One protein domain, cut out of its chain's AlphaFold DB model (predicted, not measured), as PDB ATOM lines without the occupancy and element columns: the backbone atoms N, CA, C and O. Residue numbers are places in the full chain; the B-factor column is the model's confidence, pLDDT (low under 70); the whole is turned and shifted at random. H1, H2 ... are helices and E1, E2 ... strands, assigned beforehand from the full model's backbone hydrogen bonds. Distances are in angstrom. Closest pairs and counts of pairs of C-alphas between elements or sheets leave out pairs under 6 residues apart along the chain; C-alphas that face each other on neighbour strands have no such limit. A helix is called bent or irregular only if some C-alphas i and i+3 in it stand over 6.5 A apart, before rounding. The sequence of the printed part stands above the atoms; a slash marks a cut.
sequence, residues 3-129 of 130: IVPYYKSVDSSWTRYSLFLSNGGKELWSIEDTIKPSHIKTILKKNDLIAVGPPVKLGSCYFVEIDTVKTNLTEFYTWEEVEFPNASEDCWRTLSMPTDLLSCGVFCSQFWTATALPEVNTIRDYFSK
ATOM      1  N   ILE A   3     208.451 211.681 203.036       97.00
ATOM      2  CA  ILE A   3     208.660 211.496 204.475       97.00
ATOM      3  C   ILE A   3     209.280 210.113 204.668       97.00
ATOM      4  O   ILE A   3     208.842 209.139 204.068       97.00
ATOM      5  N   VAL A   4     210.294 210.030 205.524       97.88
ATOM      6  CA  VAL A   4     210.955 208.780 205.896       97.88
ATOM      7  C   VAL A   4     210.830 208.617 207.411       97.88
ATOM      8  O   VAL A   4     211.723 209.052 208.150       97.88
ATOM      9  N   PRO A   5     209.701 208.071 207.904       98.31
ATOM     10  CA  PRO A   5     209.581 207.669 209.295       98.31
ATOM     11  C   PRO A   5     210.568 206.537 209.556       98.31
ATOM     12  O   PRO A   5     210.645 205.581 208.781       98.31
ATOM     13  N   TYR A   6     211.335 206.641 210.632       98.44
ATOM     14  CA  TYR A   6     212.296 205.611 210.983       98.44
ATOM     15  C   TYR A   6     212.425 205.445 212.489       98.44
ATOM     16  O   TYR A   6     212.151 206.364 213.254       98.44
ATOM     17  N   TYR A   7     212.917 204.292 212.913       98.00
ATOM     18  CA  TYR A   7     213.519 204.136 214.230       98.00
ATOM     19  C   TYR A   7     214.785 203.288 214.112       98.00
ATOM     20  O   TYR A   7     214.963 202.516 213.164       98.00
ATOM     21  N   LYS A   8     215.702 203.475 215.061       96.00
ATOM     22  CA  LYS A   8     216.994 202.789 215.107       96.00
ATOM     23  C   LYS A   8     217.084 201.997 216.400       96.00
ATOM     24  O   LYS A   8     216.760 202.507 217.467       96.00
ATOM     25  N   SER A   9     217.558 200.761 216.311       95.31
ATOM     26  CA  SER A   9     217.948 199.980 217.486       95.31
ATOM     27  C   SER A   9     219.367 199.462 217.312       95.31
ATOM     28  O   SER A   9     219.802 199.166 216.200       95.31
ATOM     29  N   VAL A  10     220.107 199.392 218.415       95.25
ATOM     30  CA  VAL A  10     221.487 198.908 218.438       95.25
ATOM     31  C   VAL A  10     221.602 197.889 219.560       95.25
ATOM     32  O   VAL A  10     221.264 198.192 220.703       95.25
ATOM     33  N   ASP A  11     222.063 196.690 219.225       94.31
ATOM     34  CA  ASP A  11     222.488 195.679 220.191       94.31
ATOM     35  C   ASP A  11     224.004 195.432 220.081       94.31
ATOM     36  O   ASP A  11     224.721 196.162 219.392       94.31
ATOM     37  N   SER A  12     224.515 194.418 220.786       92.31
ATOM     38  CA  SER A  12     225.950 194.115 220.835       92.31
ATOM     39  C   SER A  12     226.573 193.776 219.480       92.31
ATOM     40  O   SER A  12     227.787 193.870 219.342       92.31
ATOM     41  N   SER A  13     225.780 193.343 218.500       96.19
ATOM     42  CA  SER A  13     226.275 192.826 217.220       96.19
ATOM     43  C   SER A  13     225.680 193.553 216.018       96.19
ATOM     44  O   SER A  13     226.301 193.583 214.957       96.19
ATOM     45  N   TRP A  14     224.497 194.144 216.168       97.38
ATOM     46  CA  TRP A  14     223.709 194.675 215.067       97.38
ATOM     47  C   TRP A  14     223.209 196.083 215.338       97.38
ATOM     48  O   TRP A  14     222.652 196.395 216.389       97.38
ATOM     49  N   THR A  15     223.314 196.906 214.305       96.69
ATOM     50  CA  THR A  15     222.585 198.157 214.166       96.69
ATOM     51  C   THR A  15     221.459 197.943 213.166       96.69
ATOM     52  O   THR A  15     221.696 197.540 212.027       96.69
ATOM     53  N   ARG A  16     220.221 198.192 213.594       97.31
ATOM     54  CA  ARG A  16     219.019 198.019 212.778       97.31
ATOM     55  C   ARG A  16     218.378 199.363 212.490       97.31
ATOM     56  O   ARG A  16     218.104 200.129 213.415       97.31
ATOM     57  N   TYR A  17     218.110 199.608 211.215       97.12
ATOM     58  CA  TYR A  17     217.356 200.757 210.732       97.12
ATOM     59  C   TYR A  17     216.006 200.263 210.230       97.12
ATOM     60  O   TYR A  17     215.945 199.560 209.223       97.12
ATOM     61  N   SER A  18     214.934 200.608 210.932       97.94
ATOM     62  CA  SER A  18     213.575 200.274 210.519       97.94
ATOM     63  C   SER A  18     212.962 201.491 209.844       97.94
ATOM     64  O   SER A  18     212.854 202.550 210.460       97.94
ATOM     65  N   LEU A  19     212.616 201.348 208.567       98.12
ATOM     66  CA  LEU A  19     212.060 202.403 207.724       98.12
ATOM     67  C   LEU A  19     210.602 202.088 207.425       98.12
ATOM     68  O   LEU A  19     210.298 200.964 207.031       98.12
ATOM     69  N   PHE A  20     209.724 203.073 207.579       97.88
ATOM     70  CA  PHE A  20     208.342 202.944 207.133       97.88
ATOM     71  C   PHE A  20     208.264 203.282 205.647       97.88
ATOM     72  O   PHE A  20     208.655 204.377 205.231       97.88
ATOM     73  N   LEU A  21     207.811 202.323 204.853       96.62
ATOM     74  CA  LEU A  21     207.846 202.355 203.399       96.62
ATOM     75  C   LEU A  21     206.476 201.997 202.832       96.62
ATOM     76  O   LEU A  21     205.730 201.234 203.434       96.62
ATOM     77  N   SER A  22     206.194 202.500 201.637       95.25
ATOM     78  CA  SER A  22     204.944 202.264 200.923       95.25
ATOM     79  C   SER A  22     205.066 201.174 199.862       95.25
ATOM     80  O   SER A  22     206.169 200.745 199.498       95.25
ATOM     81  N   ASN A  23     203.912 200.739 199.344       93.38
ATOM     82  CA  ASN A  23     203.801 199.776 198.244       93.38
ATOM     83  C   ASN A  23     204.544 198.452 198.533       93.38
ATOM     84  O   ASN A  23     205.395 198.004 197.756       93.38
ATOM     85  N   GLY A  24     204.286 197.857 199.701       91.44
ATOM     86  CA  GLY A  24     204.919 196.611 200.136       91.44
ATOM     87  C   GLY A  24     206.423 196.747 200.383       91.44
ATOM     88  O   GLY A  24     207.191 195.840 200.058       91.44
ATOM     89  N   GLY A  25     206.873 197.902 200.880       91.88
ATOM     90  CA  GLY A  25     208.279 198.135 201.224       91.88
ATOM     91  C   GLY A  25     209.191 198.532 200.055       91.88
ATOM     92  O   GLY A  25     210.420 198.494 200.190       91.88
ATOM     93  N   LYS A  26     208.607 198.881 198.902       91.06
ATOM     94  CA  LYS A  26     209.328 199.198 197.655       91.06
ATOM     95  C   LYS A  26     209.497 200.700 197.425       91.06
ATOM     96  O   LYS A  26     210.409 201.102 196.708       91.06
ATOM     97  N   GLU A  27     208.648 201.527 198.030       95.19
ATOM     98  CA  GLU A  27     208.600 202.969 197.787       95.19
ATOM     99  C   GLU A  27     208.739 203.779 199.078       95.19
ATOM    100  O   GLU A  27     208.466 203.300 200.176       95.19
ATOM    101  N   LEU A  28     209.179 205.032 198.950       96.56
ATOM    102  CA  LEU A  28     209.148 205.987 200.056       96.56
ATOM    103  C   LEU A  28     207.760 206.609 200.152       96.56
ATOM    104  O   LEU A  28     207.089 206.801 199.137       96.56
ATOM    105  N   TRP A  29     207.370 207.012 201.358       95.56
ATOM    106  CA  TRP A  29     206.083 207.655 201.557       95.56
ATOM    107  C   TRP A  29     206.068 209.052 200.926       95.56
ATOM    108  O   TRP A  29     206.699 209.998 201.412       95.56
ATOM    109  N   SER A  30     205.365 209.166 199.800       94.50
ATOM    110  CA  SER A  30     205.246 210.406 199.040       94.50
ATOM    111  C   SER A  30     204.215 211.344 199.658       94.50
ATOM    112  O   SER A  30     203.122 210.938 200.048       94.50
ATOM    113  N   ILE A  31     204.561 212.625 199.696       91.56
ATOM    114  CA  ILE A  31     203.668 213.715 200.072       91.56
ATOM    115  C   ILE A  31     203.710 214.830 199.033       91.56
ATOM    116  O   ILE A  31     204.705 215.011 198.320       91.56
ATOM    117  N   GLU A  32     202.630 215.612 198.991       89.62
ATOM    118  CA  GLU A  32     202.543 216.806 198.155       89.62
ATOM    119  C   GLU A  32     203.674 217.795 198.480       89.62
ATOM    120  O   GLU A  32     203.955 218.097 199.645       89.62
ATOM    121  N   ASP A  33     204.285 218.362 197.440       84.38
ATOM    122  CA  ASP A  33     205.402 219.310 197.571       84.38
ATOM    123  C   ASP A  33     205.003 220.632 198.256       84.38
ATOM    124  O   ASP A  33     205.854 221.403 198.700       84.38
ATOM    125  N   THR A  34     203.700 220.897 198.375       86.75
ATOM    126  CA  THR A  34     203.122 222.079 199.028       86.75
ATOM    127  C   THR A  34     203.118 221.975 200.558       86.75
ATOM    128  O   THR A  34     202.933 222.984 201.251       86.75
ATOM    129  N   ILE A  35     203.326 220.775 201.114       86.75
ATOM    130  CA  ILE A  35     203.263 220.538 202.555       86.75
ATOM    131  C   ILE A  35     204.451 221.204 203.251       86.75
ATOM    132  O   ILE A  35     205.621 220.900 203.018       86.75
ATOM    133  N   LYS A  36     204.141 222.102 204.190       88.75
ATOM    134  CA  LYS A  36     205.153 222.740 205.034       88.75
ATOM    135  C   LYS A  36     205.760 221.727 206.015       88.75
ATOM    136  O   LYS A  36     205.013 220.930 206.588       88.75
ATOM    137  N   PRO A  37     207.065 221.828 206.340       84.62
ATOM    138  CA  PRO A  37     207.718 220.948 207.316       84.62
ATOM    139  C   PRO A  37     207.012 220.897 208.676       84.62
ATOM    140  O   PRO A  37     206.951 219.850 209.317       84.62
ATOM    141  N   SER A  38     206.420 222.019 209.097       87.81
ATOM    142  CA  SER A  38     205.650 222.131 210.338       87.81
ATOM    143  C   SER A  38     204.434 221.201 210.397       87.81
ATOM    144  O   SER A  38     203.984 220.870 211.489       87.81
ATOM    145  N   HIS A  39     203.901 220.765 209.251       93.31
ATOM    146  CA  HIS A  39     202.736 219.882 209.173       93.31
ATOM    147  C   HIS A  39     203.098 218.396 209.127       93.31
ATOM    148  O   HIS A  39     202.225 217.566 209.365       93.31
ATOM    149  N   ILE A  40     204.365 218.037 208.889       94.88
ATOM    150  CA  ILE A  40     204.801 216.633 208.804       94.88
ATOM    151  C   ILE A  40     204.484 215.885 210.105       94.88
ATOM    152  O   ILE A  40     203.922 214.798 210.065       94.88
ATOM    153  N   LYS A  41     204.733 216.495 211.271       94.44
ATOM    154  CA  LYS A  41     204.361 215.896 212.568       94.44
ATOM    155  C   LYS A  41     202.861 215.639 212.697       94.44
ATOM    156  O   LYS A  41     202.458 214.647 213.290       94.44
ATOM    157  N   THR A  42     202.035 216.538 212.166       94.81
ATOM    158  CA  THR A  42     200.579 216.376 212.170       94.81
ATOM    159  C   THR A  42     200.151 215.241 211.246       94.81
ATOM    160  O   THR A  42     199.253 214.494 211.612       94.81
ATOM    161  N   ILE A  43     200.792 215.096 210.082       95.44
ATOM    162  CA  ILE A  43     200.550 213.980 209.156       95.44
ATOM    163  C   ILE A  43     200.906 212.657 209.830       95.44
ATOM    164  O   ILE A  43     200.062 211.772 209.883       95.44
ATOM    165  N   LEU A  44     202.098 212.547 210.422       96.62
ATOM    166  CA  LEU A  44     202.522 211.333 211.126       96.62
ATOM    167  C   LEU A  44     201.564 210.971 212.260       96.62
ATOM    168  O   LEU A  44     201.058 209.856 212.303       96.62
ATOM    169  N   LYS A  45     201.210 211.947 213.106       96.25
ATOM    170  CA  LYS A  45     200.283 211.729 214.222       96.25
ATOM    171  C   LYS A  45     198.893 211.266 213.770       96.25
ATOM    172  O   LYS A  45     198.244 210.538 214.504       96.25
ATOM    173  N   LYS A  46     198.416 211.705 212.599       96.00
ATOM    174  CA  LYS A  46     197.134 211.250 212.029       96.00
ATOM    175  C   LYS A  46     197.168 209.797 211.550       96.00
ATOM    176  O   LYS A  46     196.103 209.227 211.370       96.00
ATOM    177  N   ASN A  47     198.358 209.251 211.322       95.56
ATOM    178  CA  ASN A  47     198.594 207.861 210.935       95.56
ATOM    179  C   ASN A  47     199.220 207.077 212.102       95.56
ATOM    180  O   ASN A  47     200.013 206.172 211.880       95.56
ATOM    181  N   ASP A  48     198.956 207.511 213.340       96.88
ATOM    182  CA  ASP A  48     199.412 206.878 214.582       96.88
ATOM    183  C   ASP A  48     200.936 206.710 214.738       96.88
ATOM    184  O   ASP A  48     201.409 206.008 215.628       96.88
ATOM    185  N   LEU A  49     201.725 207.445 213.947       97.38
ATOM    186  CA  LEU A  49     203.182 207.515 214.045       97.38
ATOM    187  C   LEU A  49     203.588 208.733 214.883       97.38
ATOM    188  O   LEU A  49     203.401 209.889 214.489       97.38
ATOM    189  N   ILE A  50     204.167 208.501 216.061       97.88
ATOM    190  CA  ILE A  50     204.530 209.580 216.987       97.88
ATOM    191  C   ILE A  50     205.999 209.955 216.804       97.88
ATOM    192  O   ILE A  50     206.886 209.172 217.104       97.88
ATOM    193  N   ALA A  51     206.277 211.175 216.341       97.38
ATOM    194  CA  ALA A  51     207.649 211.649 216.145       97.38
ATOM    195  C   ALA A  51     208.352 212.015 217.470       97.38
ATOM    196  O   ALA A  51     207.787 212.759 218.277       97.38
ATOM    197  N   VAL A  52     209.615 211.605 217.634       96.44
ATOM    198  CA  VAL A  52     210.505 212.034 218.735       96.44
ATOM    199  C   VAL A  52     210.841 213.523 218.599       96.44
ATOM    200  O   VAL A  52     210.715 214.307 219.541       96.44
ATOM    201  N   GLY A  53     211.249 213.929 217.395       93.12
ATOM    202  CA  GLY A  53     211.864 215.226 217.119       93.12
ATOM    203  C   GLY A  53     211.307 215.929 215.879       93.12
ATOM    204  O   GLY A  53     210.372 215.440 215.240       93.12
ATOM    205  N   PRO A  54     211.785 217.148 215.565       94.38
ATOM    206  CA  PRO A  54     211.472 217.809 214.299       94.38
ATOM    207  C   PRO A  54     212.000 217.004 213.094       94.38
ATOM    208  O   PRO A  54     213.056 216.385 213.208       94.38
ATOM    209  N   PRO A  55     211.310 217.035 211.939       95.62
ATOM    210  CA  PRO A  55     211.814 216.428 210.710       95.62
ATOM    211  C   PRO A  55     213.151 217.030 210.272       95.62
ATOM    212  O   PRO A  55     213.307 218.254 210.261       95.62
ATOM    213  N   VAL A  56     214.082 216.183 209.840       96.06
ATOM    214  CA  VAL A  56     215.373 216.600 209.283       96.06
ATOM    215  C   VAL A  56     215.324 216.485 207.767       96.06
ATOM    216  O   VAL A  56     215.092 215.406 207.227       96.06
ATOM    217  N   LYS A  57     215.544 217.601 207.065       95.19
ATOM    218  CA  LYS A  57     215.560 217.616 205.600       95.19
ATOM    219  C   LYS A  57     216.933 217.228 205.063       95.19
ATOM    220  O   LYS A  57     217.928 217.854 205.428       95.19
ATOM    221  N   LEU A  58     216.971 216.289 204.126       96.00
ATOM    222  CA  LEU A  58     218.135 216.025 203.285       96.00
ATOM    223  C   LEU A  58     217.655 215.639 201.883       96.00
ATOM    224  O   LEU A  58     216.864 214.714 201.729       96.00
ATOM    225  N   GLY A  59     218.099 216.376 200.861       93.19
ATOM    226  CA  GLY A  59     217.600 216.197 199.496       93.19
ATOM    227  C   GLY A  59     216.078 216.390 199.399       93.19
ATOM    228  O   GLY A  59     215.535 217.393 199.878       93.19
ATOM    229  N   SER A  60     215.404 215.421 198.778       93.06
ATOM    230  CA  SER A  60     213.943 215.332 198.619       93.06
ATOM    231  C   SER A  60     213.226 214.709 199.831       93.06
ATOM    232  O   SER A  60     211.990 214.680 199.851       93.06
ATOM    233  N   CYS A  61     213.973 214.252 200.843       96.56
ATOM    234  CA  CYS A  61     213.465 213.491 201.981       96.56
ATOM    235  C   CYS A  61     213.419 214.316 203.276       96.56
ATOM    236  O   CYS A  61     214.338 215.078 203.595       96.56
ATOM    237  N   TYR A  62     212.370 214.096 204.065       97.19
ATOM    238  CA  TYR A  62     212.300 214.461 205.477       97.19
ATOM    239  C   TYR A  62     212.376 213.210 206.339       97.19
ATOM    240  O   TYR A  62     211.429 212.431 206.396       97.19
ATOM    241  N   PHE A  63     213.486 213.052 207.046       97.88
ATOM    242  CA  PHE A  63     213.686 211.963 207.988       97.88
ATOM    243  C   PHE A  63     213.060 212.320 209.330       97.88
ATOM    244  O   PHE A  63     213.260 213.430 209.836       97.88
ATOM    245  N   VAL A  64     212.286 211.395 209.893       97.81
ATOM    246  CA  VAL A  64     211.605 211.605 211.172       97.81
ATOM    247  C   VAL A  64     211.758 210.379 212.051       97.81
ATOM    248  O   VAL A  64     211.231 209.317 211.736       97.81
ATOM    249  N   GLU A  65     212.451 210.547 213.172       98.12
ATOM    250  CA  GLU A  65     212.569 209.498 214.176       98.12
ATOM    251  C   GLU A  65     211.231 209.289 214.897       98.12
ATOM    252  O   GLU A  65     210.597 210.256 215.339       98.12
ATOM    253  N   ILE A  66     210.811 208.033 215.012       98.31
ATOM    254  CA  ILE A  66     209.557 207.601 215.624       98.31
ATOM    255  C   ILE A  66     209.803 207.102 217.048       98.31
ATOM    256  O   ILE A  66     210.714 206.324 217.319       98.31
ATOM    257  N   ASP A  67     208.961 207.567 217.966       98.00
ATOM    258  CA  ASP A  67     208.925 207.165 219.364       98.00
ATOM    259  C   ASP A  67     208.266 205.787 219.450       98.00
ATOM    260  O   ASP A  67     207.038 205.666 219.394       98.00
ATOM    261  N   THR A  68     209.084 204.743 219.572       97.00
ATOM    262  CA  THR A  68     208.636 203.343 219.628       97.00
ATOM    263  C   THR A  68     207.961 202.971 220.949       97.00
ATOM    264  O   THR A  68     207.424 201.876 221.062       97.00
ATOM    265  N   VAL A  69     207.997 203.847 221.961       96.94
ATOM    266  CA  VAL A  69     207.281 203.650 223.233       96.94
ATOM    267  C   VAL A  69     205.849 204.167 223.116       96.94
ATOM    268  O   VAL A  69     204.934 203.597 223.705       96.94
ATOM    269  N   LYS A  70     205.644 205.256 222.364       97.19
ATOM    270  CA  LYS A  70     204.316 205.854 222.150       97.19
ATOM    271  C   LYS A  70     203.595 205.343 220.904       97.19
ATOM    272  O   LYS A  70     202.373 205.425 220.851       97.19
ATOM    273  N   THR A  71     204.335 204.876 219.906       97.25
ATOM    274  CA  THR A  71     203.789 204.319 218.664       97.25
ATOM    275  C   THR A  71     203.510 202.835 218.864       97.25
ATOM    276  O   THR A  71     204.420 202.089 219.227       97.25
ATOM    277  N   ASN A  72     202.280 202.387 218.604       96.06
ATOM    278  CA  ASN A  72     201.957 200.963 218.659       96.06
ATOM    279  C   ASN A  72     202.430 200.257 217.379       96.06
ATOM    280  O   ASN A  72     201.698 200.179 216.397       96.06
ATOM    281  N   LEU A  73     203.672 199.768 217.376       95.00
ATOM    282  CA  LEU A  73     204.284 199.172 216.183       95.00
ATOM    283  C   LEU A  73     203.563 197.908 215.680       95.00
ATOM    284  O   LEU A  73     203.714 197.579 214.510       95.00
ATOM    285  N   THR A  74     202.773 197.225 216.516       94.25
ATOM    286  CA  THR A  74     202.060 195.996 216.123       94.25
ATOM    287  C   THR A  74     200.849 196.243 215.224       94.25
ATOM    288  O   THR A  74     200.297 195.289 214.692       94.25
ATOM    289  N   GLU A  75     200.405 197.495 215.076       93.56
ATOM    290  CA  GLU A  75     199.306 197.876 214.169       93.56
ATOM    291  C   GLU A  75     199.775 198.044 212.715       93.56
ATOM    292  O   GLU A  75     198.972 198.317 211.825       93.56
ATOM    293  N   PHE A  76     201.079 197.920 212.464       94.88
ATOM    294  CA  PHE A  76     201.682 198.115 211.153       94.88
ATOM    295  C   PHE A  76     202.273 196.806 210.651       94.88
ATOM    296  O   PHE A  76     202.895 196.069 211.416       94.88
ATOM    297  N   TYR A  77     202.155 196.565 209.347       95.75
ATOM    298  CA  TYR A  77     202.819 195.435 208.711       95.75
ATOM    299  C   TYR A  77     204.338 195.562 208.812       95.75
ATOM    300  O   TYR A  77     204.909 196.650 208.705       95.75
ATOM    301  N   THR A  78     205.008 194.430 208.939       95.44
ATOM    302  CA  THR A  78     206.438 194.276 208.682       95.44
ATOM    303  C   THR A  78     206.661 193.796 207.253       95.44
ATOM    304  O   THR A  78     205.773 193.243 206.604       95.44
ATOM    305  N   TRP A  79     207.856 194.034 206.720       92.88
ATOM    306  CA  TRP A  79     208.194 193.631 205.356       92.88
ATOM    307  C   TRP A  79     208.115 192.109 205.148       92.88
ATOM    308  O   TRP A  79     207.877 191.646 204.037       92.88
ATOM    309  N   GLU A  80     208.275 191.337 206.218       91.56
ATOM    310  CA  GLU A  80     208.147 189.884 206.233       91.56
ATOM    311  C   GLU A  80     206.685 189.399 206.215       91.56
ATOM    312  O   GLU A  80     206.434 188.248 205.859       91.56
ATOM    313  N   GLU A  81     205.727 190.255 206.582       91.12
ATOM    314  CA  GLU A  81     204.295 189.927 206.643       91.12
ATOM    315  C   GLU A  81     203.537 190.249 205.349       91.12
ATOM    316  O   GLU A  81     202.418 189.774 205.167       91.12
ATOM    317  N   VAL A  82     204.117 191.048 204.447       91.31
ATOM    318  CA  VAL A  82     203.446 191.447 203.202       91.31
ATOM    319  C   VAL A  82     203.622 190.402 202.090       91.31
ATOM    320  O   VAL A  82     204.699 189.838 201.891       91.31
ATOM    321  N   GLU A  83     202.562 190.151 201.316       85.88
ATOM    322  CA  GLU A  83     202.552 189.107 200.283       85.88
ATOM    323  C   GLU A  83     203.063 189.601 198.917       85.88
ATOM    324  O   GLU A  83     202.418 190.372 198.202       85.88
ATOM    325  N   PHE A  84     204.224 189.113 198.486       82.31
ATOM    326  CA  PHE A  84     204.786 189.450 197.173       82.31
ATOM    327  C   PHE A  84     204.172 188.624 196.026       82.31
ATOM    328  O   PHE A  84     203.823 187.461 196.225       82.31
ATOM    329  N   PRO A  85     204.092 189.172 194.791       79.00
ATOM    330  CA  PRO A  85     204.595 190.484 194.351       79.00
ATOM    331  C   PRO A  85     203.591 191.643 194.494       79.00
ATOM    332  O   PRO A  85     203.972 192.799 194.288       79.00
ATOM    333  N   ASN A  86     202.335 191.340 194.835       82.56
ATOM    334  CA  ASN A  86     201.208 192.275 194.754       82.56
ATOM    335  C   ASN A  86     200.974 193.099 196.027       82.56
ATOM    336  O   ASN A  86     200.060 193.920 196.031       82.56
ATOM    337  N   ALA A  87     201.795 192.910 197.066       87.06
ATOM    338  CA  ALA A  87     201.787 193.718 198.279       87.06
ATOM    339  C   ALA A  87     201.736 195.214 197.952       87.06
ATOM    340  O   ALA A  87     202.584 195.722 197.201       87.06
ATOM    341  N   SER A  88     200.753 195.879 198.552       91.25
ATOM    342  CA  SER A  88     200.470 197.314 198.421       91.25
ATOM    343  C   SER A  88     200.440 198.030 199.773       91.25
ATOM    344  O   SER A  88     200.350 199.253 199.821       91.25
ATOM    345  N   GLU A  89     200.553 197.268 200.857       93.62
ATOM    346  CA  GLU A  89     200.517 197.721 202.235       93.62
ATOM    347  C   GLU A  89     201.731 198.601 202.545       93.62
ATOM    348  O   GLU A  89     202.848 198.337 202.085       93.62
ATOM    349  N   ASP A  90     201.522 199.633 203.359       94.94
ATOM    350  CA  ASP A  90     202.631 200.338 203.989       94.94
ATOM    351  C   ASP A  90     203.198 199.462 205.115       94.94
ATOM    352  O   ASP A  90     202.447 198.889 205.910       94.94
ATOM    353  N   CYS A  91     204.522 199.332 205.184       96.06
ATOM    354  CA  CYS A  91     205.163 198.420 206.120       96.06
ATOM    355  C   CYS A  91     206.514 198.917 206.643       96.06
ATOM    356  O   CYS A  91     207.194 199.760 206.049       96.06
ATOM    357  N   TRP A  92     206.925 198.349 207.775       97.38
ATOM    358  CA  TRP A  92     208.256 198.507 208.338       97.38
ATOM    359  C   TRP A  92     209.241 197.556 207.671       97.38
ATOM    360  O   TRP A  92     209.159 196.338 207.814       97.38
ATOM    361  N   ARG A  93     210.245 198.124 207.008       96.19
ATOM    362  CA  ARG A  93     211.378 197.389 206.455       96.19
ATOM    363  C   ARG A  93     212.605 197.577 207.331       96.19
ATOM    364  O   ARG A  93     213.143 198.682 207.421       96.19
ATOM    365  N   THR A  94     213.058 196.496 207.963       96.69
ATOM    366  CA  THR A  94     214.206 196.532 208.878       96.69
ATOM    367  C   THR A  94     215.490 196.102 208.182       96.69
ATOM    368  O   THR A  94     215.649 194.967 207.744       96.69
ATOM    369  N   LEU A  95     216.448 197.020 208.115       96.00
ATOM    370  CA  LEU A  95     217.774 196.797 207.558       96.00
ATOM    371  C   LEU A  95     218.769 196.539 208.686       96.00
ATOM    372  O   LEU A  95     219.011 197.419 209.511       96.00
ATOM    373  N   SER A  96     219.357 195.344 208.711       96.25
ATOM    374  CA  SER A  96     220.302 194.934 209.756       96.25
ATOM    375  C   SER A  96     221.741 195.017 209.258       96.25
ATOM    376  O   SER A  96     222.127 194.304 208.335       96.25
ATOM    377  N   MET A  97     222.542 195.870 209.890       95.56
ATOM    378  CA  MET A  97     223.964 196.046 209.612       95.56
ATOM    379  C   MET A  97     224.798 195.577 210.813       95.56
ATOM    380  O   MET A  97     224.498 195.996 211.931       95.56
ATOM    381  N   PRO A  98     225.851 194.756 210.631       96.56
ATOM    382  CA  PRO A  98     226.757 194.431 211.727       96.56
ATOM    383  C   PRO A  98     227.415 195.702 212.267       96.56
ATOM    384  O   PRO A  98     227.983 196.477 211.492       96.56
ATOM    385  N   THR A  99     227.356 195.914 213.581       94.44
ATOM    386  CA  THR A  99     227.855 197.143 214.218       94.44
ATOM    387  C   THR A  99     229.346 197.354 213.937       94.44
ATOM    388  O   THR A  99     229.758 198.462 213.598       94.44
ATOM    389  N   ASP A 100     230.140 196.280 213.943       94.75
ATOM    390  CA  ASP A 100     231.585 196.328 213.678       94.75
ATOM    391  C   ASP A 100     231.938 196.771 212.248       94.75
ATOM    392  O   ASP A 100     233.048 197.237 211.990       94.75
ATOM    393  N   LEU A 101     230.995 196.662 211.305       94.69
ATOM    394  CA  LEU A 101     231.206 197.022 209.902       94.69
ATOM    395  C   LEU A 101     230.701 198.425 209.547       94.69
ATOM    396  O   LEU A 101     230.928 198.866 208.422       94.69
ATOM    397  N   LEU A 102     230.091 199.160 210.487       90.31
ATOM    398  CA  LEU A 102     229.612 200.534 210.261       90.31
ATOM    399  C   LEU A 102     230.728 201.510 209.864       90.31
ATOM    400  O   LEU A 102     230.481 202.489 209.167       90.31
ATOM    401  N   SER A 103     231.959 201.254 210.312       90.56
ATOM    402  CA  SER A 103     233.127 202.075 209.972       90.56
ATOM    403  C   SER A 103     233.758 201.700 208.623       90.56
ATOM    404  O   SER A 103     234.580 202.445 208.087       90.56
ATOM    405  N   CYS A 104     233.372 200.560 208.039       94.75
ATOM    406  CA  CYS A 104     233.906 200.087 206.770       94.75
ATOM    407  C   CYS A 104     233.164 200.741 205.597       94.75
ATOM    408  O   CYS A 104     232.116 200.271 205.156       94.75
ATOM    409  N   GLY A 105     233.739 201.811 205.037       92.00
ATOM    410  CA  GLY A 105     233.105 202.585 203.962       92.00
ATOM    411  C   GLY A 105     232.716 201.764 202.723       92.00
ATOM    412  O   GLY A 105     231.645 201.984 202.155       92.00
ATOM    413  N   VAL A 106     233.536 200.780 202.329       95.00
ATOM    414  CA  VAL A 106     233.231 199.887 201.193       95.00
ATOM    415  C   VAL A 106     232.008 199.025 201.497       95.00
ATOM    416  O   VAL A 106     231.081 198.974 200.686       95.00
ATOM    417  N   PHE A 107     231.982 198.396 202.675       95.38
ATOM    418  CA  PHE A 107     230.857 197.575 203.104       95.38
ATOM    419  C   PHE A 107     229.578 198.409 203.195       95.38
ATOM    420  O   PHE A 107     228.573 198.032 202.601       95.38
ATOM    421  N   CYS A 108     229.615 199.573 203.852       93.56
ATOM    422  CA  CYS A 108     228.446 200.444 203.964       93.56
ATOM    423  C   CYS A 108     227.914 200.860 202.589       93.56
ATOM    424  O   CYS A 108     226.711 200.785 202.349       93.56
ATOM    425  N   SER A 109     228.789 201.254 201.659       92.06
ATOM    426  CA  SER A 109     228.369 201.631 200.307       92.06
ATOM    427  C   SER A 109     227.663 200.482 199.580       92.06
ATOM    428  O   SER A 109     226.620 200.692 198.955       92.06
ATOM    429  N   GLN A 110     228.213 199.268 199.659       95.50
ATOM    430  CA  GLN A 110     227.619 198.086 199.031       95.50
ATOM    431  C   GLN A 110     226.314 197.675 199.712       95.50
ATOM    432  O   GLN A 110     225.336 197.407 199.018       95.50
ATOM    433  N   PHE A 111     226.277 197.696 201.045       96.25
ATOM    434  CA  PHE A 111     225.091 197.394 201.838       96.25
ATOM    435  C   PHE A 111     223.910 198.256 201.406       96.25
ATOM    436  O   PHE A 111     222.888 197.717 200.994       96.25
ATOM    437  N   TRP A 112     224.066 199.585 201.431       95.31
ATOM    438  CA  TRP A 112     222.978 200.496 201.077       95.31
ATOM    439  C   TRP A 112     222.530 200.284 199.635       95.31
ATOM    440  O   TRP A 112     221.334 200.170 199.389       95.31
ATOM    441  N   THR A 113     223.469 200.123 198.700       94.19
ATOM    442  CA  THR A 113     223.151 199.832 197.292       94.19
ATOM    443  C   THR A 113     222.313 198.556 197.149       94.19
ATOM    444  O   THR A 113     221.329 198.545 196.412       94.19
ATOM    445  N   ALA A 114     222.647 197.499 197.894       95.12
ATOM    446  CA  ALA A 114     221.940 196.220 197.854       95.12
ATOM    447  C   ALA A 114     220.523 196.276 198.451       95.12
ATOM    448  O   ALA A 114     219.710 195.399 198.169       95.12
ATOM    449  N   THR A 115     220.190 197.307 199.236       93.56
ATOM    450  CA  THR A 115     218.828 197.470 199.777       93.56
ATOM    451  C   THR A 115     217.784 197.757 198.697       93.56
ATOM    452  O   THR A 115     216.595 197.552 198.943       93.56
ATOM    453  N   ALA A 116     218.200 198.230 197.516       92.62
ATOM    454  CA  ALA A 116     217.304 198.681 196.448       92.62
ATOM    455  C   ALA A 116     216.267 199.725 196.915       92.62
ATOM    456  O   ALA A 116     215.171 199.808 196.365       92.62
ATOM    457  N   LEU A 117     216.593 200.509 197.949       94.19
ATOM    458  CA  LEU A 117     215.725 201.585 198.409       94.19
ATOM    459  C   LEU A 117     215.672 202.729 197.383       94.19
ATOM    460  O   LEU A 117     216.697 203.059 196.775       94.19
ATOM    461  N   PRO A 118     214.521 203.405 197.236       93.19
ATOM    462  CA  PRO A 118     214.468 204.676 196.523       93.19
ATOM    463  C   PRO A 118     215.349 205.704 197.238       93.19
ATOM    464  O   PRO A 118     215.510 205.642 198.452       93.19
ATOM    465  N   GLU A 119     215.915 206.664 196.501       94.56
ATOM    466  CA  GLU A 119     216.760 207.723 197.084       94.56
ATOM    467  C   GLU A 119     217.931 207.174 197.933       94.56
ATOM    468  O   GLU A 119     218.361 207.798 198.905       94.56
ATOM    469  N   VAL A 120     218.475 206.002 197.571       95.06
ATOM    470  CA  VAL A 120     219.470 205.265 198.376       95.06
ATOM    471  C   VAL A 120     220.678 206.104 198.800       95.06
ATOM    472  O   VAL A 120     221.162 205.959 199.919       95.06
ATOM    473  N   ASN A 121     221.150 207.013 197.943       95.00
ATOM    474  CA  ASN A 121     222.257 207.907 198.282       95.00
ATOM    475  C   ASN A 121     221.858 208.884 199.395       95.00
ATOM    476  O   ASN A 121     222.591 209.024 200.368       95.00
ATOM    477  N   THR A 122     220.677 209.498 199.296       96.31
ATOM    478  CA  THR A 122     220.124 210.399 200.318       96.31
ATOM    479  C   THR A 122     219.925 209.666 201.646       96.31
ATOM    480  O   THR A 122     220.283 210.187 202.700       96.31
ATOM    481  N   ILE A 123     219.400 208.439 201.601       95.62
ATOM    482  CA  ILE A 123     219.188 207.589 202.781       95.62
ATOM    483  C   ILE A 123     220.520 207.224 203.438       95.62
ATOM    484  O   ILE A 123     220.695 207.454 204.635       95.62
ATOM    485  N   ARG A 124     221.487 206.718 202.664       94.88
ATOM    486  CA  ARG A 124     222.841 206.424 203.151       94.88
ATOM    487  C   ARG A 124     223.469 207.651 203.802       94.88
ATOM    488  O   ARG A 124     224.001 207.560 204.905       94.88
ATOM    489  N   ASP A 125     223.436 208.789 203.116       95.00
ATOM    490  CA  ASP A 125     224.093 210.011 203.573       95.00
ATOM    491  C   ASP A 125     223.454 210.546 204.860       95.00
ATOM    492  O   ASP A 125     224.151 211.137 205.690       95.00
ATOM    493  N   TYR A 126     222.153 210.313 205.063       96.00
ATOM    494  CA  TYR A 126     221.487 210.577 206.333       96.00
ATOM    495  C   TYR A 126     221.981 209.631 207.435       96.00
ATOM    496  O   TYR A 126     222.522 210.099 208.435       96.00
ATOM    497  N   PHE A 127     221.874 208.314 207.231       94.00
ATOM    498  CA  PHE A 127     222.224 207.314 208.249       94.00
ATOM    499  C   PHE A 127     223.722 207.213 208.552       94.00
ATOM    500  O   PHE A 127     224.101 206.693 209.591       94.00
ATOM    501  N   SER A 128     224.584 207.778 207.707       89.75
ATOM    502  CA  SER A 128     226.007 207.951 208.030       89.75
ATOM    503  C   SER A 128     226.276 208.967 209.153       89.75
ATOM    504  O   SER A 128     227.397 209.039 209.650       89.75
ATOM    505  N   LYS A 129     225.273 209.772 209.540       88.12
ATOM    506  CA  LYS A 129     225.398 210.873 210.512       88.12
ATOM    507  C   LYS A 129     224.642 210.633 211.824       88.12
ATOM    508  O   LYS A 129     224.803 211.445 212.734       88.12
TER     509      LYS A 129
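AT A GLANCE: This is residues 3 to 129 of the 130 residues of an uncharacterized protein of viral metagenome (UniProt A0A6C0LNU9). Picture one strongly twisted sheet of five strands with a helix on each face of its E3, E4 and E1 part: H1 packs on one face there and H3 on the opposite face, while H2 packs on H3 and only grazes the sheet at E5. A long stretch without named elements, residues 66 to 90, runs from E4 to the edge strand E5 and pairs briefly beside it. The printed part has 127 residues, with three named helices and five named strands in the order E1 E2 H1 E3 E4 E5 H2 H3; the sheet's order is E3 E4 E1 E2 E5, mixed. The class is mixed, helices and strands, though under half of the residues are in named elements. The whole is compact, with a radius of gyration of the C-alphas of 14.4 A and spans of 38 by 32 by 27 A.

HOW THE PARTS SIT: Start with E1, residues 3 to 10, and E2, residues 14 to 21, an antiparallel hairpin where N 9 and O 16 are 3.0 A apart. Next find H1, residues 37 to 46, whose Ile 40 has its C-alpha 7.7 A from that of Ile 3, the closest pair with E1. E3, residues 56 to 58, and E4, residues 61 to 65, form a second antiparallel hairpin, with N 56 and O 63 at 2.9 A. E4 is parallel to E1, with N 4 and O 62 at 2.8 A. H1 lies over E4 and E1 at a height over the sheet of 9.7 A and runs across the strands. E2, H1 and E3 make a split strand-helix-strand unit, two strands of one sheet that are not neighbours, with a helix between them along the chain and E4 and E1 between them in the sheet, and its crossover is right-handed. E5, residues 91 to 98, is antiparallel to E2, with N 95 and O 17 at 2.8 A. H2, residues 105 to 114, touches H3, residues 120 to 127, at a steep tilt of 52 degrees, opposite ways; their closest C-alphas, of Trp 112 and Arg 124, are 6.3 A apart. H3 is on the opposite face from H1, at a height over the sheet of 8.2 A. Every O i to N i+4 pair is within hydrogen-bond range in H2 and H3, and 4 of 6 in H1.

IN THESE COORDINATES: Find C-alpha 3 at (208.660, 211.496, 204.475); from there E1 runs 22.8 A to Val 10. E2 covers 21.1 A, E3 6.6 A and E4 12.9 A. H1 covers 15.1 A and is irregular, but only just: C-alphas 38 and 41 are 6.7 A apart. E5 runs 22.7 A from C-alpha 91 at (205.163, 198.420, 206.120). H2 covers 14.2 A, and H3 covers 10.5 A to C-alpha 127 at (222.224, 207.314, 208.249).

THE WHOLE: The C-alphas of Ser 12 and Thr 34, the two farthest apart, are 42.2 A apart. The printed part has no cut. The links E2 to H1 and E4 to E5 are long; within the latter, residues 77 to 78 pair parallel with residues 91 to 92 of E5. The mean pLDDT of the printed part is 94.2, and no printed residue is under 70.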